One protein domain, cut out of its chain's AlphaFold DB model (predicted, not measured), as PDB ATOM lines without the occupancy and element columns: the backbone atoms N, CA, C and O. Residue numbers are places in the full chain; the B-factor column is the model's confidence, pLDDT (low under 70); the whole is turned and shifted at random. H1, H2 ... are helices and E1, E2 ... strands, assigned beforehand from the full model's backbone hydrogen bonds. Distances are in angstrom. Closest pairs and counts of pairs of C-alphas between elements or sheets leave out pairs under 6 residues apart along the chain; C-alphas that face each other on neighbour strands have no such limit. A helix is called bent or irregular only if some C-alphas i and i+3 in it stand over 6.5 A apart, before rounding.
ATOM      1  N   ASN A   4    -113.281-134.731 -98.598       62.78
ATOM      2  CA  ASN A   4    -113.852-134.528 -97.260       62.78
ATOM      3  C   ASN A   4    -114.907-133.410 -97.202       62.78
ATOM      4  O   ASN A   4    -115.690-133.350 -96.262       62.78
ATOM      5  N   ASN A   5    -114.958-132.550 -98.222       59.69
ATOM      6  CA  ASN A   5    -115.869-131.410 -98.270       59.69
ATOM      7  C   ASN A   5    -117.072-131.683 -99.182       59.69
ATOM      8  O   ASN A   5    -117.926-130.810 -99.309       59.69
ATOM      9  N   ILE A   6    -117.144-132.860 -99.825       61.72
ATOM     10  CA  ILE A   6    -118.261-133.231-100.706       61.72
ATOM     11  C   ILE A   6    -119.572-133.168 -99.932       61.72
ATOM     12  O   ILE A   6    -120.500-132.513-100.385       61.72
ATOM     13  N   ALA A   7    -119.621-133.783 -98.747       53.72
ATOM     14  CA  ALA A   7    -120.819-133.795 -97.916       53.72
ATOM     15  C   ALA A   7    -121.255-132.371 -97.545       53.72
ATOM     16  O   ALA A   7    -122.396-132.008 -97.785       53.72
ATOM     17  N   GLN A   8    -120.329-131.540 -97.056       54.06
ATOM     18  CA  GLN A   8    -120.620-130.160 -96.663       54.06
ATOM     19  C   GLN A   8    -121.074-129.278 -97.838       54.06
ATOM     20  O   GLN A   8    -122.007-128.498 -97.703       54.06
ATOM     21  N   LEU A   9    -120.415-129.361 -98.996       53.59
ATOM     22  CA  LEU A   9    -120.754-128.514-100.147       53.59
ATOM     23  C   LEU A   9    -122.020-129.001-100.860       53.59
ATOM     24  O   LEU A   9    -122.778-128.181-101.380       53.59
ATOM     25  N   ALA A  10    -122.274-130.314-100.844       49.81
ATOM     26  CA  ALA A  10    -123.529-130.895-101.303       49.81
ATOM     27  C   ALA A  10    -124.699-130.498-100.388       49.81
ATOM     28  O   ALA A  10    -125.753-130.129-100.902       49.81
ATOM     29  N   THR A  11    -124.510-130.489 -99.060       46.12
ATOM     30  CA  THR A  11    -125.543-130.049 -98.103       46.12
ATOM     31  C   THR A  11    -125.784-128.542 -98.155       46.12
ATOM     32  O   THR A  11    -126.926-128.105 -98.067       46.12
ATOM     33  N   GLN A  12    -124.741-127.740 -98.379       47.50
ATOM     34  CA  GLN A  12    -124.859-126.290 -98.578       47.50
ATOM     35  C   GLN A  12    -125.417-125.910 -99.956       47.50
ATOM     36  O   GLN A  12    -125.723-124.743-100.191       47.50
ATOM     37  N   ASN A  13    -125.560-126.879-100.869       49.44
ATOM     38  CA  ASN A  13    -126.065-126.671-102.222       49.44
ATOM     39  C   ASN A  13    -125.320-125.554-102.988       49.44
ATOM     40  O   ASN A  13    -125.896-124.786-103.762       49.44
ATOM     41  N   THR A  14    -124.015-125.454-102.748       49.34
ATOM     42  CA  THR A  14    -123.138-124.463-103.373       49.34
ATOM     43  C   THR A  14    -122.414-125.068-104.567       49.34
ATOM     44  O   THR A  14    -121.944-126.204-104.508       49.34
ATOM     45  N   SER A  15    -122.249-124.296-105.641       67.62
ATOM     46  CA  SER A  15    -121.388-124.706-106.749       67.62
ATOM     47  C   SER A  15    -119.926-124.698-106.311       67.62
ATOM     48  O   SER A  15    -119.420-123.700-105.797       67.62
ATOM     49  N   ALA A  16    -119.226-125.802-106.549       65.12
ATOM     50  CA  ALA A  16    -117.808-125.912-106.257       65.12
ATOM     51  C   ALA A  16    -117.076-126.646-107.379       65.12
ATOM     52  O   ALA A  16    -117.574-127.618-107.941       65.12
ATOM     53  N   PHE A  17    -115.849-126.213-107.665       73.56
ATOM     54  CA  PHE A  17    -114.953-126.958-108.542       73.56
ATOM     55  C   PHE A  17    -114.447-128.211-107.823       73.56
ATOM     56  O   PHE A  17    -113.953-128.138-106.691       73.56
ATOM     57  N   VAL A  18    -114.579-129.362-108.475       74.50
ATOM     58  CA  VAL A  18    -114.244-130.682-107.929       74.50
ATOM     59  C   VAL A  18    -112.739-130.930-108.081       74.50
ATOM     60  O   VAL A  18    -112.183-130.694-109.150       74.50
ATOM     61  N   SER A  19    -112.055-131.350-107.010       79.31
ATOM     62  CA  SER A  19    -110.654-131.789-107.099       79.31
ATOM     63  C   SER A  19    -110.562-133.212-107.666       79.31
ATOM     64  O   SER A  19    -111.566-133.931-107.668       79.31
ATOM     65  N   PRO A  20    -109.367-133.678-108.065       81.44
ATOM     66  CA  PRO A  20    -109.179-135.055-108.518       81.44
ATOM     67  C   PRO A  20    -109.626-136.081-107.465       81.44
ATOM     68  O   PRO A  20    -110.349-137.016-107.799       81.44
ATOM     69  N   SER A  21    -109.305-135.859-106.180       82.12
ATOM     70  CA  SER A  21    -109.775-136.720-105.083       82.12
ATOM     71  C   SER A  21    -111.293-136.863-104.999       82.12
ATOM     72  O   SER A  21    -111.799-137.953-104.737       82.12
ATOM     73  N   ALA A  22    -112.034-135.779-105.223       80.50
ATOM     74  CA  ALA A  22    -113.487-135.821-105.199       80.50
ATOM     75  C   ALA A  22    -114.070-136.446-106.478       80.50
ATOM     76  O   ALA A  22    -115.027-137.211-106.394       80.50
ATOM     77  N   ALA A  23    -113.461-136.196-107.641       83.25
ATOM     78  CA  ALA A  23    -113.876-136.793-108.909       83.25
ATOM     79  C   ALA A  23    -113.718-138.324-108.909       83.25
ATOM     80  O   ALA A  23    -114.627-139.026-109.340       83.25
ATOM     81  N   LEU A  24    -112.616-138.841-108.357       85.12
ATOM     82  CA  LEU A  24    -112.364-140.283-108.213       85.12
ATOM     83  C   LEU A  24    -113.298-140.971-107.210       85.12
ATOM     84  O   LEU A  24    -113.626-142.148-107.347       85.12
ATOM     85  N   HIS A  25    -113.730-140.242-106.182       81.06
ATOM     86  CA  HIS A  25    -114.729-140.756-105.255       81.06
ATOM     87  C   HIS A  25    -116.104-140.859-105.928       81.06
ATOM     88  O   HIS A  25    -116.779-141.877-105.803       81.06
ATOM     89  N   ILE A  26    -116.493-139.834-106.692       79.88
ATOM     90  CA  ILE A  26    -117.733-139.840-107.479       79.88
ATOM     91  C   ILE A  26    -117.683-140.947-108.540       79.88
ATOM     92  O   ILE A  26    -118.659-141.672-108.702       79.88
ATOM     93  N   SER A  27    -116.550-141.142-109.220       81.75
ATOM     94  CA  SER A  27    -116.421-142.192-110.233       81.75
ATOM     95  C   SER A  27    -116.628-143.589-109.654       81.75
ATOM     96  O   SER A  27    -117.309-144.393-110.281       81.75
ATOM     97  N   LYS A  28    -116.146-143.853-108.434       81.12
ATOM     98  CA  LYS A  28    -116.421-145.104-107.714       81.12
ATOM     99  C   LYS A  28    -117.914-145.311-107.459       81.12
ATOM    100  O   LYS A  28    -118.411-146.410-107.667       81.12
ATOM    101  N   LEU A  29    -118.625-144.267-107.022       75.88
ATOM    102  CA  LEU A  29    -120.062-144.344-106.717       75.88
ATOM    103  C   LEU A  29    -120.916-144.642-107.956       75.88
ATOM    104  O   LEU A  29    -121.931-145.317-107.845       75.88
ATOM    105  N   TYR A  30    -120.500-144.141-109.119       76.00
ATOM    106  CA  TYR A  30    -121.222-144.300-110.383       76.00
ATOM    107  C   TYR A  30    -120.585-145.329-111.325       76.00
ATOM    108  O   TYR A  30    -120.966-145.402-112.490       76.00
ATOM    109  N   HIS A  31    -119.611-146.106-110.844       78.88
ATOM    110  CA  HIS A  31    -118.870-147.100-111.628       78.88
ATOM    111  C   HIS A  31    -118.286-146.547-112.946       78.88
ATOM    112  O   HIS A  31    -118.272-147.221-113.974       78.88
ATOM    113  N   ILE A  32    -117.788-145.306-112.924       83.56
ATOM    114  CA  ILE A  32    -117.174-144.668-114.093       83.56
ATOM    115  C   ILE A  32    -115.744-145.222-114.270       83.56
ATOM    116  O   ILE A  32    -114.915-145.057-113.367       83.56
ATOM    117  N   PRO A  33    -115.410-145.828-115.428       82.25
ATOM    118  CA  PRO A  33    -114.130-146.505-115.667       82.25
ATOM    119  C   PRO A  33    -112.924-145.575-115.635       82.25
ATOM    120  O   PRO A  33    -111.813-145.983-115.303       82.25
ATOM    121  N   THR A  34    -113.108-144.333-116.070       89.06
ATOM    122  CA  THR A  34    -111.998-143.446-116.400       89.06
ATOM    123  C   THR A  34    -112.317-142.025-115.973       89.06
ATOM    124  O   THR A  34    -113.382-141.496-116.286       89.06
ATOM    125  N   VAL A  35    -111.378-141.396-115.270       90.50
ATOM    126  CA  VAL A  35    -111.461-139.997-114.839       90.50
ATOM    127  C   VAL A  35    -110.306-139.232-115.461       90.50
ATOM    128  O   VAL A  35    -109.160-139.662-115.372       90.50
ATOM    129  N   LEU A  36    -110.594-138.083-116.067       89.31
ATOM    130  CA  LEU A  36    -109.576-137.165-116.570       89.31
ATOM    131  C   LEU A  36    -109.329-136.048-115.551       89.31
ATOM    132  O   LEU A  36    -110.266-135.377-115.121       89.31
ATOM    133  N   SER A  37    -108.062-135.807-115.225       85.75
ATOM    134  CA  SER A  37    -107.606-134.642-114.468       85.75
ATOM    135  C   SER A  37    -106.534-133.868-115.235       85.75
ATOM    136  O   SER A  37    -105.809-134.424-116.058       85.75
ATOM    137  N   CYS A  38    -106.401-132.573-114.930       77.31
ATOM    138  CA  CYS A  38    -105.243-131.789-115.354       77.31
ATOM    139  C   CYS A  38    -103.988-132.309-114.648       77.31
ATOM    140  O   CYS A  38    -103.151-132.963-115.250       77.31
ATOM    141  N   GLU A  39    -103.864-132.034-113.358       82.38
ATOM    142  CA  GLU A  39    -102.699-132.372-112.549       82.38
ATOM    143  C   GLU A  39    -103.173-133.090-111.284       82.38
ATOM    144  O   GLU A  39    -104.351-133.003-110.917       82.38
ATOM    145  N   ILE A  40    -102.264-133.810-110.631       85.94
ATOM    146  CA  ILE A  40    -102.542-134.500-109.368       85.94
ATOM    147  C   ILE A  40    -101.536-134.096-108.291       85.94
ATOM    148  O   ILE A  40    -100.359-133.840-108.575       85.94
ATOM    149  N   GLY A  41    -101.993-134.046-107.041       85.56
ATOM    150  CA  GLY A  41    -101.124-133.899-105.878       85.56
ATOM    151  C   GLY A  41    -100.688-135.249-105.312       85.56
ATOM    152  O   GLY A  41    -101.438-136.222-105.358       85.56
ATOM    153  N   CYS A  42     -99.482-135.314-104.746       85.12
ATOM    154  CA  CYS A  42     -98.952-136.493-104.069       85.12
ATOM    155  C   CYS A  42     -98.031-136.087-102.904       85.12
ATOM    156  O   CYS A  42     -98.532-135.499-101.948       85.12
ATOM    157  N   VAL A  43     -96.729-136.386-102.950       85.81
ATOM    158  CA  VAL A  43     -95.774-136.030-101.889       85.81
ATOM    159  C   VAL A  43     -95.157-134.655-102.164       85.81
ATOM    160  O   VAL A  43     -94.503-134.457-103.188       85.81
ATOM    161  N   GLY A  44     -95.316-133.710-101.232       77.69
ATOM    162  CA  GLY A  44     -94.752-132.359-101.357       77.69
ATOM    163  C   GLY A  44     -93.215-132.302-101.267       77.69
ATOM    164  O   GLY A  44     -92.583-133.138-100.621       77.69
ATOM    165  N   MET A  45     -92.602-131.269-101.863       70.69
ATOM    166  CA  MET A  45     -91.136-131.059-101.861       70.69
ATOM    167  C   MET A  45     -90.506-130.886-100.461       70.69
ATOM    168  O   MET A  45     -89.327-131.182-100.292       70.69
ATOM    169  N   ASN A  46     -91.269-130.435 -99.456       61.41
ATOM    170  CA  ASN A  46     -90.774-130.124 -98.103       61.41
ATOM    171  C   ASN A  46     -91.054-131.238 -97.076       61.41
ATOM    172  O   ASN A  46     -91.217-130.965 -95.886       61.41
ATOM    173  N   ALA A  47     -91.148-132.495 -97.509       51.03
ATOM    174  CA  ALA A  47     -91.433-133.603 -96.605       51.03
ATOM    175  C   ALA A  47     -90.311-133.778 -95.558       51.03
ATOM    176  O   ALA A  47     -89.240-134.319 -95.851       51.03
ATOM    177  N   SER A  48     -90.594-133.308 -94.337       52.31
ATOM    178  CA  SER A  48     -89.908-133.666 -93.088       52.31
ATOM    179  C   SER A  48     -90.023-135.182 -92.814       52.31
ATOM    180  O   SER A  48     -90.569-135.923 -93.630       52.31
ATOM    181  N   ALA A  49     -89.539-135.677 -91.667       51.12
ATOM    182  CA  ALA A  49     -89.582-137.107 -91.313       51.12
ATOM    183  C   ALA A  49     -90.986-137.761 -91.408       51.12
ATOM    184  O   ALA A  49     -91.086-138.984 -91.497       51.12
ATOM    185  N   LYS A  50     -92.066-136.963 -91.434       52.88
ATOM    186  CA  LYS A  50     -93.425-137.396 -91.778       52.88
ATOM    187  C   LYS A  50     -93.813-136.800 -93.148       52.88
ATOM    188  O   LYS A  50     -93.872-135.574 -93.257       52.88
ATOM    189  N   PRO A  51     -94.055-137.620 -94.190       58.62
ATOM    190  CA  PRO A  51     -94.386-137.113 -95.518       58.62
ATOM    191  C   PRO A  51     -95.753-136.423 -95.507       58.62
ATOM    192  O   PRO A  51     -96.742-137.006 -95.063       58.62
ATOM    193  N   ASP A  52     -95.799-135.189 -96.006       68.44
ATOM    194  CA  ASP A  52     -97.045-134.474 -96.281       68.44
ATOM    195  C   ASP A  52     -97.635-135.009 -97.595       68.44
ATOM    196  O   ASP A  52     -97.091-134.772 -98.681       68.44
ATOM    197  N   VAL A  53     -98.677-135.837 -97.475       77.12
ATOM    198  CA  VAL A  53     -99.289-136.582 -98.585       77.12
ATOM    199  C   VAL A  53    -100.629-135.955 -98.943       77.12
ATOM    200  O   VAL A  53    -101.546-135.885 -98.125       77.12
ATOM    201  N   HIS A  54    -100.764-135.555-100.202       79.25
ATOM    202  CA  HIS A  54    -101.968-134.925-100.721       79.25
ATOM    203  C   HIS A  54    -103.179-135.873-100.725       79.25
ATOM    204  O   HIS A  54    -103.069-137.070-100.998       79.25
ATOM    205  N   SER A  55    -104.370-135.303-100.510       74.88
ATOM    206  CA  SER A  55    -105.639-136.047-100.433       74.88
ATOM    207  C   SER A  55    -105.982-136.887-101.677       74.88
ATOM    208  O   SER A  55    -106.716-137.868-101.567       74.88
ATOM    209  N   ASP A  56    -105.442-136.531-102.849       81.88
ATOM    210  CA  ASP A  56    -105.643-137.272-104.105       81.88
ATOM    211  C   ASP A  56    -105.128-138.706-104.017       81.88
ATOM    212  O   ASP A  56    -105.762-139.613-104.544       81.88
ATOM    213  N   VAL A  57    -104.039-138.944-103.288       80.81
ATOM    214  CA  VAL A  57    -103.413-140.269-103.207       80.81
ATOM    215  C   VAL A  57    -104.310-141.279-102.500       80.81
ATOM    216  O   VAL A  57    -104.436-142.418-102.946       80.81
ATOM    217  N   PHE A  58    -104.980-140.851-101.430       81.81
ATOM    218  CA  PHE A  58    -105.934-141.690-100.708       81.81
ATOM    219  C   PHE A  58    -107.169-142.001-101.558       81.81
ATOM    220  O   PHE A  58    -107.719-143.092-101.464       81.81
ATOM    221  N   ALA A  59    -107.603-141.059-102.400       82.00
ATOM    222  CA  ALA A  59    -108.717-141.285-103.315       82.00
ATOM    223  C   ALA A  59    -108.344-142.230-104.464       82.00
ATOM    224  O   ALA A  59    -109.165-143.054-104.849       82.00
ATOM    225  N   ILE A  60    -107.111-142.142-104.972       85.00
ATOM    226  CA  ILE A  60    -106.591-143.052-106.000       85.00
ATOM    227  C   ILE A  60    -106.514-144.481-105.460       85.00
ATOM    228  O   ILE A  60    -106.923-145.398-106.148       85.00
ATOM    229  N   GLN A  61    -106.039-144.683-104.230       84.06
ATOM    230  CA  GLN A  61    -105.964-146.021-103.620       84.06
ATOM    231  C   GLN A  61    -107.328-146.676-103.405       84.06
ATOM    232  O   GLN A  61    -107.440-147.895-103.424       84.06
ATOM    233  N   ASP A  62    -108.345-145.859-103.150       80.94
ATOM    234  CA  ASP A  62    -109.682-146.298-102.763       80.94
ATOM    235  C   ASP A  62    -110.631-146.379-103.972       80.94
ATOM    236  O   ASP A  62    -111.837-146.474-103.777       80.94
ATOM    237  N   THR A  63    -110.148-146.321-105.219       79.44
ATOM    238  CA  THR A  63    -110.998-146.375-106.420       79.44
ATOM    239  C   THR A  63    -110.510-147.396-107.443       79.44
ATOM    240  O   THR A  63    -109.320-147.656-107.569       79.44
ATOM    241  N   GLU A  64    -111.453-147.948-108.202       79.94
ATOM    242  CA  GLU A  64    -111.187-148.871-109.315       79.94
ATOM    243  C   GLU A  64    -111.130-148.138-110.666       79.94
ATOM    244  O   GLU A  64    -110.913-148.748-111.711       79.94
ATOM    245  N   SER A  65    -111.319-146.816-110.662       85.69
ATOM    246  CA  SER A  65    -111.235-145.995-111.866       85.69
ATOM    247  C   SER A  65    -109.784-145.758-112.292       85.69
ATOM    248  O   SER A  65    -108.906-145.484-111.472       85.69
ATOM    249  N   ILE A  66    -109.554-145.752-113.602       90.81
ATOM    250  CA  ILE A  66    -108.285-145.335-114.198       90.81
ATOM    251  C   ILE A  66    -108.235-143.804-114.233       90.81
ATOM    252  O   ILE A  66    -109.076-143.154-114.859       90.81
ATOM    253  N   LEU A  67    -107.227-143.217-113.592       92.50
ATOM    254  CA  LEU A  67    -106.999-141.774-113.626       92.50
ATOM    255  C   LEU A  67    -106.067-141.402-114.782       92.50
ATOM    256  O   LEU A  67    -104.894-141.762-114.776       92.50
ATOM    257  N   VAL A  68    -106.555-140.614-115.736       91.81
ATOM    258  CA  VAL A  68    -105.744-140.012-116.800       91.81
ATOM    259  C   VAL A  68    -105.337-138.601-116.372       91.81
ATOM    260  O   VAL A  68    -106.196-137.793-116.023       91.81
ATOM    261  N   SER A  69    -104.040-138.287-116.387       89.19
ATOM    262  CA  SER A  69    -103.508-136.995-115.921       89.19
ATOM    263  C   SER A  69    -102.444-136.422-116.861       89.19
ATOM    264  O   SER A  69    -101.712-137.170-117.509       89.19
ATOM    265  N   THR A  70    -102.327-135.090-116.921       83.56
ATOM    266  CA  THR A  70    -101.230-134.392-117.626       83.56
ATOM    267  C   THR A  70     -99.934-134.345-116.815       83.56
ATOM    268  O   THR A  70     -98.921-133.903-117.345       83.56
ATOM    269  N   GLY A  71     -99.937-134.799-115.555       86.19
ATOM    270  CA  GLY A  71     -98.737-134.852-114.714       86.19
ATOM    271  C   GLY A  71     -98.991-134.568-113.235       86.19
ATOM    272  O   GLY A  71    -100.131-134.526-112.761       86.19
ATOM    273  N   PHE A  72     -97.903-134.373-112.493       85.56
ATOM    274  CA  PHE A  72     -97.942-133.910-111.104       85.56
ATOM    275  C   PHE A  72     -97.963-132.380-111.006       85.56
ATOM    276  O   PHE A  72     -97.386-131.681-111.842       85.56
ATOM    277  N   HIS A  73     -98.559-131.868-109.925       79.00
ATOM    278  CA  HIS A  73     -98.474-130.451-109.569       79.00
ATOM    279  C   HIS A  73     -97.011-129.964-109.378       79.00
ATOM    280  O   HIS A  73     -96.153-130.732-108.935       79.00
ATOM    281  N   PRO A  74     -96.722-128.661-109.586       71.75
ATOM    282  CA  PRO A  74     -95.364-128.074-109.557       71.75
ATOM    283  C   PRO A  74     -94.593-128.131-108.231       71.75
ATOM    284  O   PRO A  74     -93.421-127.755-108.184       71.75
ATOM    285  N   PHE A  75     -95.237-128.532-107.137       71.62
ATOM    286  CA  PHE A  75     -94.636-128.592-105.797       71.62
ATOM    287  C   PHE A  75     -94.508-130.019-105.275       71.62
ATOM    288  O   PHE A  75     -94.316-130.224-104.077       71.62
ATOM    289  N   GLN A  76     -94.651-130.997-106.166       80.00
ATOM    290  CA  GLN A  76     -94.558-132.404-105.830       80.00
ATOM    291  C   GLN A  76     -93.134-132.896-106.074       80.00
ATOM    292  O   GLN A  76     -92.525-132.617-107.109       80.00
ATOM    293  N   ASP A  77     -92.611-133.648-105.116       85.06
ATOM    294  CA  ASP A  77     -91.413-134.452-105.296       85.06
ATOM    295  C   ASP A  77     -91.805-135.674-106.136       85.06
ATOM    296  O   ASP A  77     -92.370-136.642-105.621       85.06
ATOM    297  N   ILE A  78     -91.593-135.594-107.455       87.62
ATOM    298  CA  ILE A  78     -92.002-136.644-108.400       87.62
ATOM    299  C   ILE A  78     -91.351-137.996-108.043       87.62
ATOM    300  O   ILE A  78     -92.094-138.972-107.943       87.62
ATOM    301  N   PRO A  79     -90.027-138.098-107.785       89.12
ATOM    302  CA  PRO A  79     -89.417-139.362-107.368       89.12
ATOM    303  C   PRO A  79     -90.065-139.972-106.119       89.12
ATOM    304  O   PRO A  79     -90.473-141.136-106.150       89.12
ATOM    305  N   ARG A  80     -90.235-139.194-105.038       87.56
ATOM    306  CA  ARG A  80     -90.876-139.697-103.808       87.56
ATOM    307  C   ARG A  80     -92.344-140.045-104.024       87.56
ATOM    308  O   ARG A  80     -92.824-141.020-103.451       87.56
ATOM    309  N   SER A  81     -93.044-139.284-104.862       89.62
ATOM    310  CA  SER A  81     -94.440-139.546-105.225       89.62
ATOM    311  C   SER A  81     -94.594-140.897-105.924       89.62
ATOM    312  O   SER A  81     -95.486-141.666-105.572       89.62
ATOM    313  N   LEU A  82     -93.693-141.237-106.852       90.69
ATOM    314  CA  LEU A  82     -93.687-142.544-107.518       90.69
ATOM    315  C   LEU A  82     -93.404-143.683-106.535       90.69
ATOM    316  O   LEU A  82     -94.149-144.663-106.521       90.69
ATOM    317  N   SER A  83     -92.389-143.541-105.674       88.62
ATOM    318  CA  SER A  83     -92.092-144.544-104.641       88.62
ATOM    319  C   SER A  83     -93.273-144.751-103.691       88.62
ATOM    320  O   SER A  83     -93.590-145.885-103.329       88.62
ATOM    321  N   TYR A  84     -93.964-143.670-103.318       89.25
ATOM    322  CA  TYR A  84     -95.140-143.743-102.460       89.25
ATOM    323  C   TYR A  84     -96.300-144.470-103.150       89.25
ATOM    324  O   TYR A  84     -96.857-145.401-102.571       89.25
ATOM    325  N   LEU A  85     -96.640-144.099-104.389       90.12
ATOM    326  CA  LEU A  85     -97.705-144.747-105.165       90.12
ATOM    327  C   LEU A  85     -97.427-146.242-105.369       90.12
ATOM    328  O   LEU A  85     -98.318-147.066-105.158       90.12
ATOM    329  N   GLN A  86     -96.176-146.599-105.663       89.19
ATOM    330  CA  GLN A  86     -95.752-147.991-105.790       89.19
ATOM    331  C   GLN A  86     -95.892-148.759-104.468       89.19
ATOM    332  O   GLN A  86     -96.426-149.868-104.465       89.19
ATOM    333  N   SER A  87     -95.495-148.167-103.331       87.88
ATOM    334  CA  SER A  87     -95.660-148.790-102.002       87.88
ATOM    335  C   SER A  87     -97.124-149.054-101.628       87.88
ATOM    336  O   SER A  87     -97.415-149.843-100.732       87.88
ATOM    337  N   LYS A  88     -98.052-148.390-102.322       87.25
ATOM    338  CA  LYS A  88     -99.498-148.467-102.115       87.25
ATOM    339  C   LYS A  88    -100.206-149.310-103.174       87.25
ATOM    340  O   LYS A  88    -101.430-149.338-103.198       87.25
ATOM    341  N   GLY A  89     -99.443-149.991-104.029       87.69
ATOM    342  CA  GLY A  89     -99.970-150.885-105.058       87.69
ATOM    343  C   GLY A  89    -100.660-150.173-106.221       87.69
ATOM    344  O   GLY A  89    -101.379-150.828-106.968       87.69
ATOM    345  N   VAL A  90    -100.452-148.861-106.386       91.19
ATOM    346  CA  VAL A  90    -101.025-148.097-107.499       91.19
ATOM    347  C   VAL A  90    -100.183-148.324-108.754       91.19
ATOM    348  O   VAL A  90     -98.977-148.062-108.754       91.19
ATOM    349  N   GLY A  91    -100.815-148.788-109.832       91.00
ATOM    350  CA  GLY A  91    -100.188-148.903-111.146       91.00
ATOM    351  C   GLY A  91     -99.921-147.519-111.732       91.00
ATOM    352  O   GLY A  91    -100.834-146.706-111.835       91.00
ATOM    353  N   VAL A  92     -98.678-147.222-112.109       93.44
ATOM    354  CA  VAL A  92     -98.312-145.924-112.693       93.44
ATOM    355  C   VAL A  92     -97.729-146.136-114.079       93.44
ATOM    356  O   VAL A  92     -96.704-146.802-114.233       93.44
ATOM    357  N   TYR A  93     -98.376-145.530-115.071       93.69
ATOM    358  CA  TYR A  93     -98.060-145.696-116.481       93.69
ATOM    359  C   TYR A  93     -97.869-144.348-117.163       93.69
ATOM    360  O   TYR A  93     -98.508-143.359-116.802       93.69
ATOM    361  N   THR A  94     -97.036-144.311-118.193       93.12
ATOM    362  CA  THR A  94     -96.959-143.192-119.138       93.12
ATOM    363  C   THR A  94     -97.350-143.658-120.531       93.12
ATOM    364  O   THR A  94     -97.006-144.764-120.941       93.12
ATOM    365  N   TYR A  95     -98.075-142.825-121.273       91.44
ATOM    366  CA  TYR A  95     -98.471-143.112-122.650       91.44
ATOM    367  C   TYR A  95     -97.509-142.449-123.636       91.44
ATOM    368  O   TYR A  95     -97.376-141.224-123.627       91.44
ATOM    369  N   LYS A  96     -96.848-143.256-124.481       89.31
ATOM    370  CA  LYS A  96     -95.894-142.805-125.517       89.31
ATOM    371  C   LYS A  96     -94.816-141.839-124.998       89.31
ATOM    372  O   LYS A  96     -94.407-140.917-125.700       89.31
ATOM    373  N   ASN A  97     -94.373-142.016-123.754       86.25
ATOM    374  CA  ASN A  97     -93.392-141.132-123.130       86.25
ATOM    375  C   ASN A  97     -92.618-141.872-122.039       86.25
ATOM    376  O   ASN A  97     -93.220-142.458-121.144       86.25
ATOM    377  N   ASP A  98     -91.291-141.804-122.059       87.00
ATOM    378  CA  ASP A  98     -90.454-142.536-121.097       87.00
ATOM    379  C   ASP A  98     -90.265-141.798-119.772       87.00
ATOM    380  O   ASP A  98     -89.780-142.373-118.795       87.00
ATOM    381  N   PHE A  99     -90.685-140.537-119.723       87.50
ATOM    382  CA  PHE A  99     -90.587-139.685-118.552       87.50
ATOM    383  C   PHE A  99     -91.966-139.308-118.038       87.50
ATOM    384  O   PHE A  99     -92.902-139.083-118.807       87.50
ATOM    385  N   VAL A 100     -92.080-139.198-116.718       87.62
ATOM    386  CA  VAL A 100     -93.307-138.727-116.086       87.62
ATOM    387  C   VAL A 100     -93.480-137.236-116.396       87.62
ATOM    388  O   VAL A 100     -92.567-136.447-116.136       87.62
ATOM    389  N   PRO A 101     -94.621-136.812-116.950       83.56
ATOM    390  CA  PRO A 101     -94.932-135.405-117.127       83.56
ATOM    391  C   PRO A 101     -95.016-134.654-115.789       83.56
ATOM    392  O   PRO A 101     -95.510-135.158-114.777       83.56
ATOM    393  N   SER A 102     -94.549-133.415-115.801       77.31
ATOM    394  CA  SER A 102     -94.693-132.427-114.734       77.31
ATOM    395  C   SER A 102     -95.647-131.311-115.176       77.31
ATOM    396  O   SER A 102     -96.209-131.387-116.266       77.31
ATOM    397  N   THR A 103     -95.842-130.301-114.323       71.31
ATOM    398  CA  THR A 103     -96.655-129.085-114.539       71.31
ATOM    399  C   THR A 103     -96.871-128.710-116.007       71.31
ATOM    400  O   THR A 103     -95.903-128.528-116.747       71.31
ATOM    401  N   LEU A 104     -98.135-128.548-116.412       66.12
ATOM    402  CA  LEU A 104     -98.540-128.226-117.796       66.12
ATOM    403  C   LEU A 104     -98.101-129.249-118.869       66.12
ATOM    404  O   LEU A 104     -98.096-128.928-120.056       66.12
ATOM    405  N   GLY A 105     -97.746-130.473-118.477       59.69
ATOM    406  CA  GLY A 105     -97.374-131.552-119.391       59.69
ATOM    407  C   GLY A 105     -95.907-131.560-119.826       59.69
ATOM    408  O   GLY A 105     -95.552-132.361-120.690       59.69
ATOM    409  N   CYS A 106     -95.038-130.719-119.251       69.38
ATOM    410  CA  CYS A 106     -93.611-130.739-119.580       69.38
ATOM    411  C   CYS A 106     -92.918-131.996-119.056       69.38
ATOM    412  O   CYS A 106     -93.142-132.414-117.920       69.38
ATOM    413  N   GLN A 107     -92.017-132.567-119.855       70.06
ATOM    414  CA  GLN A 107     -91.225-133.723-119.440       70.06
ATOM    415  C   GLN A 107     -90.401-133.398-118.189       70.06
ATOM    416  O   GLN A 107     -89.591-132.469-118.174       70.06
ATOM    417  N   SER A 108     -90.610-134.181-117.129       77.19
ATOM    418  CA  SER A 108     -89.658-134.213-116.022       77.19
ATOM    419  C   SER A 108     -88.409-135.005-116.428       77.19
ATOM    420  O   SER A 108     -88.403-135.699-117.440       77.19
ATOM    421  N   GLN A 109     -87.357-134.947-115.611       81.12
ATOM    422  CA  GLN A 109     -86.200-135.842-115.757       81.12
ATOM    423  C   GLN A 109     -86.412-137.198-115.060       81.12
ATOM    424  O   GLN A 109     -85.486-137.998-114.949       81.12
ATOM    425  N   VAL A 110     -87.623-137.470-114.560       86.62
ATOM    426  CA  VAL A 110     -87.929-138.685-113.805       86.62
ATOM    427  C   VAL A 110     -88.484-139.740-114.744       86.62
ATOM    428  O   VAL A 110     -89.538-139.556-115.359       86.62
ATOM    429  N   LYS A 111     -87.762-140.856-114.852       89.12
ATOM    430  CA  LYS A 111     -88.162-141.991-115.680       89.12
ATOM    431  C   LYS A 111     -89.473-142.588-115.166       89.12
ATOM    432  O   LYS A 111     -89.662-142.759-113.962       89.12
ATOM    433  N   SER A 112     -90.367-142.902-116.092       87.81
ATOM    434  CA  SER A 112     -91.622-143.574-115.791       87.81
ATOM    435  C   SER A 112     -91.376-144.990-115.271       87.81
ATOM    436  O   SER A 112     -90.524-145.689-115.828       87.81
ATOM    437  N   PRO A 113     -92.136-145.457-114.260       89.38
ATOM    438  CA  PRO A 113     -92.095-146.856-113.841       89.38
ATOM    439  C   PRO A 113     -92.426-147.814-114.990       89.38
ATOM    440  O   PRO A 113     -91.836-148.891-115.083       89.38
ATOM    441  N   ARG A 114     -93.345-147.416-115.880       92.06
ATOM    442  CA  ARG A 114     -93.724-148.192-117.061       92.06
ATOM    443  C   ARG A 114     -94.257-147.289-118.173       92.06
ATOM    444  O   ARG A 114     -95.289-146.640-118.018       92.06
ATOM    445  N   SER A 115     -93.556-147.273-119.302       92.56
ATOM    446  CA  SER A 115     -93.958-146.577-120.529       92.56
ATOM    447  C   SER A 115     -94.720-147.551-121.424       92.56
ATOM    448  O   SER A 115     -94.229-148.649-121.688       92.56
ATOM    449  N   LEU A 116     -95.932-147.184-121.835       93.06
ATOM    450  CA  LEU A 116     -96.807-147.990-122.681       93.06
ATOM    451  C   LEU A 116     -96.948-147.351-124.063       93.06
ATOM    452  O   LEU A 116     -97.228-146.153-124.194       93.06
ATOM    453  N   GLN A 117     -96.800-148.180-125.092       92.12
ATOM    454  CA  GLN A 117     -97.132-147.821-126.471       92.12
ATOM    455  C   GLN A 117     -98.631-148.025-126.753       92.12
ATOM    456  O   GLN A 117     -99.359-148.580-125.929       92.12
ATOM    457  N   GLU A 118     -99.113-147.572-127.915       87.06
ATOM    458  CA  GLU A 118    -100.549-147.601-128.260       87.06
ATOM    459  C   GLU A 118    -101.172-148.993-128.171       87.06
ATOM    460  O   GLU A 118    -102.218-149.152-127.549       87.06
ATOM    461  N   GLU A 119    -100.481-149.998-128.698       88.88
ATOM    462  CA  GLU A 119    -100.922-151.397-128.713       88.88
ATOM    463  C   GLU A 119    -100.936-152.038-127.316       88.88
ATOM    464  O   GLU A 119    -101.666-152.992-127.068       88.88
ATOM    465  N   GLN A 120    -100.143-151.503-126.383       91.00
ATOM    466  CA  GLN A 120     -99.965-152.051-125.035       91.00
ATOM    467  C   GLN A 120    -100.889-151.398-124.003       91.00
ATOM    468  O   GLN A 120    -101.098-151.963-122.930       91.00
ATOM    469  N   LEU A 121    -101.423-150.210-124.306       90.38
ATOM    470  CA  LEU A 121    -102.179-149.405-123.350       90.38
ATOM    471  C   LEU A 121    -103.439-150.126-122.860       90.38
ATOM    472  O   LEU A 121    -103.616-150.307-121.659       90.38
ATOM    473  N   LEU A 122    -104.320-150.527-123.777       90.12
ATOM    474  CA  LEU A 122    -105.618-151.099-123.411       90.12
ATOM    475  C   LEU A 122    -105.498-152.477-122.741       90.12
ATOM    476  O   LEU A 122    -106.102-152.642-121.682       90.12
ATOM    477  N   PRO A 123    -104.695-153.435-123.258       89.50
ATOM    478  CA  PRO A 123    -104.551-154.744-122.621       89.50
ATOM    479  C   PRO A 123    -104.019-154.660-121.187       89.50
ATOM    480  O   PRO A 123    -104.514-155.349-120.297       89.50
ATOM    481  N   GLU A 124    -103.039-153.785-120.941       90.81
ATOM    482  CA  GLU A 124    -102.480-153.594-119.602       90.81
ATOM    483  C   GLU A 124    -103.521-153.014-118.640       90.81
ATOM    484  O   GLU A 124    -103.674-153.508-117.525       90.81
ATOM    485  N   LEU A 125    -104.259-151.987-119.068       89.38
ATOM    486  CA  LEU A 125    -105.278-151.352-118.234       89.38
ATOM    487  C   LEU A 125    -106.453-152.289-117.946       89.38
ATOM    488  O   LEU A 125    -106.933-152.318-116.815       89.38
ATOM    489  N   HIS A 126    -106.874-153.101-118.919       86.56
ATOM    490  CA  HIS A 126    -107.881-154.147-118.711       86.56
ATOM    491  C   HIS A 126    -107.423-155.156-117.654       86.56
ATOM    492  O   HIS A 126    -108.186-155.479-116.746       86.56
ATOM    493  N   ALA A 127    -106.162-155.596-117.711       86.50
ATOM    494  CA  ALA A 127    -105.600-156.506-116.715       86.50
ATOM    495  C   ALA A 127    -105.555-155.885-115.304       86.50
ATOM    496  O   ALA A 127    -105.867-156.569-114.329       86.50
ATOM    497  N   GLN A 128    -105.210-154.596-115.177       85.31
ATOM    498  CA  GLN A 128    -105.234-153.909-113.878       85.31
ATOM    499  C   GLN A 128    -106.651-153.760-113.322       85.31
ATOM    500  O   GLN A 128    -106.864-153.995-112.134       85.31
ATOM    501  N   MET A 129    -107.620-153.416-114.175       79.81
ATOM    502  CA  MET A 129    -109.019-153.302-113.766       79.81
ATOM    503  C   MET A 129    -109.600-154.644-113.314       79.81
ATOM    504  O   MET A 129    -110.224-154.698-112.260       79.81
ATOM    505  N   LEU A 130    -109.323-155.737-114.034       81.81
ATOM    506  CA  LEU A 130    -109.706-157.097-113.624       81.81
ATOM    507  C   LEU A 130    -109.082-157.512-112.285       81.81
ATOM    508  O   LEU A 130    -109.669-158.286-111.535       81.81
ATOM    509  N   ALA A 131    -107.894-156.997-111.974       81.56
ATOM    510  CA  ALA A 131    -107.229-157.217-110.696       81.56
ATOM    511  C   ALA A 131    -107.695-156.249-109.587       81.56
ATOM    512  O   ALA A 131    -107.100-156.260-108.508       81.56
ATOM    513  N   HIS A 132    -108.701-155.401-109.846       80.25
ATOM    514  CA  HIS A 132    -109.167-154.319-108.968       80.25
ATOM    515  C   HIS A 132    -108.025-153.412-108.471       80.25
ATOM    516  O   HIS A 132    -108.010-152.966-107.323       80.25
ATOM    517  N   LYS A 133    -107.027-153.158-109.332       82.94
ATOM    518  CA  LYS A 133    -105.852-152.351-108.989       82.94
ATOM    519  C   LYS A 133    -106.011-150.899-109.445       82.94
ATOM    520  O   LYS A 133    -106.164-150.650-110.646       82.94
ATOM    521  N   PRO A 134    -105.882-149.923-108.529       88.06
ATOM    522  CA  PRO A 134    -105.940-148.516-108.889       88.06
ATOM    523  C   PRO A 134    -104.791-148.162-109.830       88.06
ATOM    524  O   PRO A 134    -103.646-148.557-109.598       88.06
ATOM    525  N   SER A 135    -105.087-147.411-110.889       91.38
ATOM    526  CA  SER A 135    -104.115-147.114-111.943       91.38
ATOM    527  C   SER A 135    -104.142-145.648-112.369       91.38
ATOM    528  O   SER A 135    -105.202-145.038-112.499       91.38
ATOM    529  N   ILE A 136    -102.958-145.092-112.627       92.56
ATOM    530  CA  ILE A 136    -102.751-143.746-113.159       92.56
ATOM    531  C   ILE A 136    -102.059-143.858-114.515       92.56
ATOM    532  O   ILE A 136    -101.015-144.501-114.636       92.56
ATOM    533  N   VAL A 137    -102.607-143.176-115.516       92.81
ATOM    534  CA  VAL A 137    -102.013-143.019-116.841       92.81
ATOM    535  C   VAL A 137    -101.646-141.558-117.040       92.81
ATOM    536  O   VAL A 137    -102.501-140.677-117.152       92.81
ATOM    537  N   PHE A 138    -100.351-141.294-117.114       91.06
ATOM    538  CA  PHE A 138     -99.837-139.994-117.482       91.06
ATOM    539  C   PHE A 138     -99.724-139.875-118.994       91.06
ATOM    540  O   PHE A 138     -99.003-140.631-119.648       91.06
ATOM    541  N   VAL A 139    -100.405-138.881-119.544       86.06
ATOM    542  CA  VAL A 139    -100.320-138.543-120.961       86.06
ATOM    543  C   VAL A 139     -99.601-137.204-121.048       86.06
ATOM    544  O   VAL A 139    -100.080-136.190-120.538       86.06
ATOM    545  N   GLY A 140     -98.394-137.236-121.611       73.69
ATOM    546  CA  GLY A 140     -97.584-136.040-121.813       73.69
ATOM    547  C   GLY A 140     -98.104-135.230-122.993       73.69
ATOM    548  O   GLY A 140     -98.491-135.794-124.013       73.69
ATOM    549  N   ALA A 141     -98.082-133.908-122.867       66.50
ATOM    550  CA  ALA A 141     -98.289-133.021-124.003       66.50
ATOM    551  C   ALA A 141     -96.945-132.732-124.678       66.50
ATOM    552  O   ALA A 141     -95.904-132.775-124.026       66.50
ATOM    553  N   THR A 142     -96.949-132.398-125.967       63.44
ATOM    554  CA  THR A 142     -95.783-131.802-126.634       63.44
ATOM    555  C   THR A 142     -95.737-130.324-126.226       63.44
ATOM    556  O   THR A 142     -96.597-129.558-126.670       63.44
ATOM    557  N   PRO A 143     -94.838-129.894-125.320       59.38
ATOM    558  CA  PRO A 143     -94.943-128.558-124.754       59.38
ATOM    559  C   PRO A 143     -94.465-127.502-125.755       59.38
ATOM    560  O   PRO A 143     -93.532-127.719-126.524       59.38
ATOM    561  N   SER A 144     -95.079-126.320-125.712       64.50
ATOM    562  CA  SER A 144     -94.680-125.144-126.505       64.50
ATOM    563  C   SER A 144     -93.490-124.379-125.893       64.50
ATOM    564  O   SER A 144     -93.131-123.312-126.380       64.50
ATOM    565  N   PHE A 145     -92.918-124.887-124.796       72.88
ATOM    566  CA  PHE A 145     -91.883-124.253-123.970       72.88
ATOM    567  C   PHE A 145     -90.995-125.308-123.292       72.88
ATOM    568  O   PHE A 145     -91.390-126.465-123.129       72.88
ATOM    569  N   ALA A 187     -99.140-120.356-121.100       77.38
ATOM    570  CA  ALA A 187     -99.467-121.527-120.281       77.38
ATOM    571  C   ALA A 187    -100.933-121.970-120.415       77.38
ATOM    572  O   ALA A 187    -101.254-123.152-120.321       77.38
ATOM    573  N   ARG A 188    -101.834-121.017-120.688       78.38
ATOM    574  CA  ARG A 188    -103.262-121.275-120.906       78.38
ATOM    575  C   ARG A 188    -103.522-122.118-122.155       78.38
ATOM    576  O   ARG A 188    -104.348-123.022-122.107       78.38
ATOM    577  N   GLN A 189    -102.829-121.819-123.252       79.19
ATOM    578  CA  GLN A 189    -102.996-122.535-124.514       79.19
ATOM    579  C   GLN A 189    -102.354-123.921-124.439       79.19
ATOM    580  O   GLN A 189    -102.959-124.896-124.875       79.19
ATOM    581  N   ALA A 190    -101.183-124.029-123.810       78.06
ATOM    582  CA  ALA A 190    -100.549-125.324-123.585       78.06
ATOM    583  C   ALA A 190    -101.399-126.244-122.696       78.06
ATOM    584  O   ALA A 190    -101.579-127.408-123.045       78.06
ATOM    585  N   LEU A 191    -102.000-125.723-121.616       79.31
ATOM    586  CA  LEU A 191    -102.924-126.504-120.788       79.31
ATOM    587  C   LEU A 191    -104.151-126.972-121.583       79.31
ATOM    588  O   LEU A 191    -104.552-128.125-121.457       79.31
ATOM    589  N   ALA A 192    -104.742-126.099-122.404       80.88
ATOM    590  CA  ALA A 192    -105.892-126.458-123.232       80.88
ATOM    591  C   ALA A 192    -105.551-127.573-124.235       80.88
ATOM    592  O   ALA A 192    -106.306-128.537-124.365       80.88
ATOM    593  N   ASN A 193    -104.389-127.484-124.886       80.12
ATOM    594  CA  ASN A 193    -103.910-128.504-125.819       80.12
ATOM    595  C   ASN A 193    -103.629-129.837-125.107       80.12
ATOM    596  O   ASN A 193    -104.040-130.890-125.596       80.12
ATOM    597  N   ALA A 194    -102.981-129.792-123.937       79.06
ATOM    598  CA  ALA A 194    -102.716-130.967-123.110       79.06
ATOM    599  C   ALA A 194    -104.018-131.657-122.681       79.06
ATOM    600  O   ALA A 194    -104.168-132.868-122.823       79.06
ATOM    601  N   LEU A 195    -105.001-130.880-122.220       82.62
ATOM    602  CA  LEU A 195    -106.312-131.396-121.843       82.62
ATOM    603  C   LEU A 195    -107.055-132.030-123.014       82.62
ATOM    604  O   LEU A 195    -107.632-133.101-122.849       82.62
ATOM    605  N   HIS A 196    -107.030-131.394-124.186       85.19
ATOM    606  CA  HIS A 196    -107.672-131.941-125.376       85.19
ATOM    607  C   HIS A 196    -107.045-133.280-125.779       85.19
ATOM    608  O   HIS A 196    -107.759-134.258-125.998       85.19
ATOM    609  N   HIS A 197    -105.712-133.358-125.801       84.25
ATOM    610  CA  HIS A 197    -105.001-134.595-126.107       84.25
ATOM    611  C   HIS A 197    -105.314-135.706-125.092       84.25
ATOM    612  O   HIS A 197    -105.660-136.828-125.474       84.25
ATOM    613  N   ASN A 198    -105.283-135.384-123.800       87.19
ATOM    614  CA  ASN A 198    -105.570-136.345-122.740       87.19
ATOM    615  C   ASN A 198    -107.033-136.797-122.747       87.19
ATOM    616  O   ASN A 198    -107.303-137.958-122.452       87.19
ATOM    617  N   ALA A 199    -107.970-135.923-123.126       88.56
ATOM    618  CA  ALA A 199    -109.375-136.281-123.292       88.56
ATOM    619  C   ALA A 199    -109.579-137.301-124.417       88.56
ATOM    620  O   ALA A 199    -110.351-138.241-124.239       88.56
ATOM    621  N   VAL A 200    -108.853-137.181-125.535       89.81
ATOM    622  CA  VAL A 200    -108.895-138.176-126.623       89.81
ATOM    623  C   VAL A 200    -108.399-139.540-126.136       89.81
ATOM    624  O   VAL A 200    -109.033-140.557-126.409       89.81
ATOM    625  N   VAL A 201    -107.297-139.579-125.381       89.19
ATOM    626  CA  VAL A 201    -106.772-140.836-124.819       89.19
ATOM    627  C   VAL A 201    -107.728-141.415-123.771       89.19
ATOM    628  O   VAL A 201    -108.030-142.604-123.819       89.19
ATOM    629  N   ALA A 202    -108.263-140.587-122.870       90.25
ATOM    630  CA  ALA A 202    -109.240-141.012-121.869       90.25
ATOM    631  C   ALA A 202    -110.520-141.569-122.512       90.25
ATOM    632  O   ALA A 202    -111.024-142.595-122.066       90.25
ATOM    633  N   ALA A 203    -111.007-140.949-123.590       89.31
ATOM    634  CA  ALA A 203    -112.160-141.433-124.343       89.31
ATOM    635  C   ALA A 203    -111.882-142.781-125.029       89.31
ATOM    636  O   ALA A 203    -112.743-143.656-125.002       89.31
ATOM    637  N   LYS A 204    -110.677-142.987-125.585       89.19
ATOM    638  CA  LYS A 204    -110.257-144.292-126.131       89.19
ATOM    639  C   LYS A 204    -110.242-145.380-125.051       89.19
ATOM    640  O   LYS A 204    -110.753-146.471-125.286       89.19
ATOM    641  N   ILE A 205    -109.686-145.077-123.874       88.56
ATOM    642  CA  ILE A 205    -109.666-145.995-122.727       88.56
ATOM    643  C   ILE A 205    -111.102-146.332-122.316       88.56
ATOM    644  O   ILE A 205    -111.460-147.504-122.288       88.56
ATOM    645  N   ALA A 206    -111.943-145.322-122.083       88.31
ATOM    646  CA  ALA A 206    -113.336-145.516-121.694       88.31
ATOM    647  C   ALA A 206    -114.125-146.330-122.736       88.31
ATOM    648  O   ALA A 206    -114.820-147.275-122.374       88.31
ATOM    649  N   GLY A 207    -113.974-146.018-124.028       83.62
ATOM    650  CA  GLY A 207    -114.638-146.732-125.123       83.62
ATOM    651  C   GLY A 207    -114.256-148.211-125.197       83.62
ATOM    652  O   GLY A 207    -115.119-149.045-125.451       83.62
ATOM    653  N   SER A 208    -113.003-148.553-124.878       83.88
ATOM    654  CA  SER A 208    -112.545-149.950-124.851       83.88
ATOM    655  C   SER A 208    -113.271-150.817-123.823       83.88
ATOM    656  O   SER A 208    -113.348-152.025-124.007       83.88
ATOM    657  N   PHE A 209    -113.817-150.210-122.764       74.75
ATOM    658  CA  PHE A 209    -114.604-150.906-121.746       74.75
ATOM    659  C   PHE A 209    -116.084-151.047-122.117       74.75
ATOM    660  O   PHE A 209    -116.810-151.773-121.447       74.75
ATOM    661  N   VAL A 210    -116.534-150.366-123.176       69.12
ATOM    662  CA  VAL A 210    -117.921-150.415-123.669       69.12
ATOM    663  C   VAL A 210    -118.066-151.411-124.826       69.12
ATOM    664  O   VAL A 210    -119.126-152.004-124.987       69.12
ATOM    665  N   THR A 211    -117.023-151.595-125.643       50.53
ATOM    666  CA  THR A 211    -117.106-152.316-126.930       50.53
ATOM    667  C   THR A 211    -116.717-153.793-126.896       50.53
ATOM    668  O   THR A 211    -116.919-154.486-127.888       50.53
ATOM    669  N   SER A 212    -116.127-154.305-125.818       49.41
ATOM    670  CA  SER A 212    -115.820-155.735-125.717       49.41
ATOM    671  C   SER A 212    -117.101-156.518-125.415       49.41
ATOM    672  O   SER A 212    -117.622-156.428-124.306       49.41
TER     673      SER A 212
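What this domain is: This is residues 4 to 145 and 187 to 212 of the 663 residues of the protein "Indigoidine synthase A-like protein" of Blastocystis sp. subtype 1 (strain ATCC 50177 / NandII) (UniProt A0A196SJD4). A twisted four-strand parallel sheet forms the core, with the long helix H6 and H5 over one face and H2 over the other, H3 packed beside H2. The small hairpin E4 and E5 lies beyond the E3 end of the sheet, and residues 7 to 15, of which 7 to 11 belong to H1, stick out. The 168 printed residues have six named helices and six named strands, in the order H1 H2 E1 H3 E2 H4 E3 E4 E5 H5 E6 H6; the class is mixed, helices and strands. The sheet's order is E1 E2 E6 E3. The whole is compact, with a radius of gyration of the C-alphas of 15.5 A and spans of 45 by 43 by 35 A.

Where its parts are: The sheet holds E1, residues 34 to 37, beginning at C-alpha 34 (-111.998, -143.446, -116.400); E2, 66 to 69; E6, 135 to 139, 13.0 A; and E3, 91 to 95, 13.0 A. E4 is residues 99 to 101 and E5 107 to 111. H6, residues 187 to 208, is 31.6 A long and ends at C-alpha 208 (-112.545, -149.950, -124.851). H5 is 118 to 130, 19.7 A; H2, 20 to 29, 14.4 A; H4, 78 to 87, 14.2 A; H3, 55 to 61; H1, 4 to 11. H1 and H5 are irregular: C-alphas 4 and 7 are 7.0 A apart, 119 and 122 7.1 A.

How they stand to each other: In the sheet, N 35 and O 66, N 67 and O 135, and N 93 and O 136 are each 2.9 A apart, within hydrogen-bond range. H6 is over E2, height 7.3 A; the closest C-alphas are those of Val 68 and Ala 202, 6.2 A. H5 is on the same face, height 9.6 A. H2 is on the opposite face, over E1, height 8.6 A: three layers, helices on both faces. H2 and H3 touch, closest C-alphas Ser 21 and Asp 56, 4.3 A, at a steep tilt of 38 degrees, the same way. H3 and H4 only graze the sheet. E1, H3, E2 form a strand-helix-strand unit, two parallel neighbours joined through a helix; E2, H4, E3 form a split one, with E6 between; both crossovers are right-handed. In the antiparallel hairpin E4 and E5, N 100 and O 110 are 2.9 A apart. Every O i to N i+4 pair is within hydrogen-bond range in H2, H3, H4 and H6; H1 has 3 of 4, H5 7 of 9.

The domain as a whole: The farthest C-alphas, Ala 49 and Thr 211, are 47.5 A apart. Residues 146 to 186 are not printed; C-alphas 145 and 187 are 8.9 A apart. The link E1 to H3 is long. Mean pLDDT of the printed part is 79.7; residues 4 to 16, 46 to 52, 104 to 106, 141 to 144 and 210 to 212 are under 70.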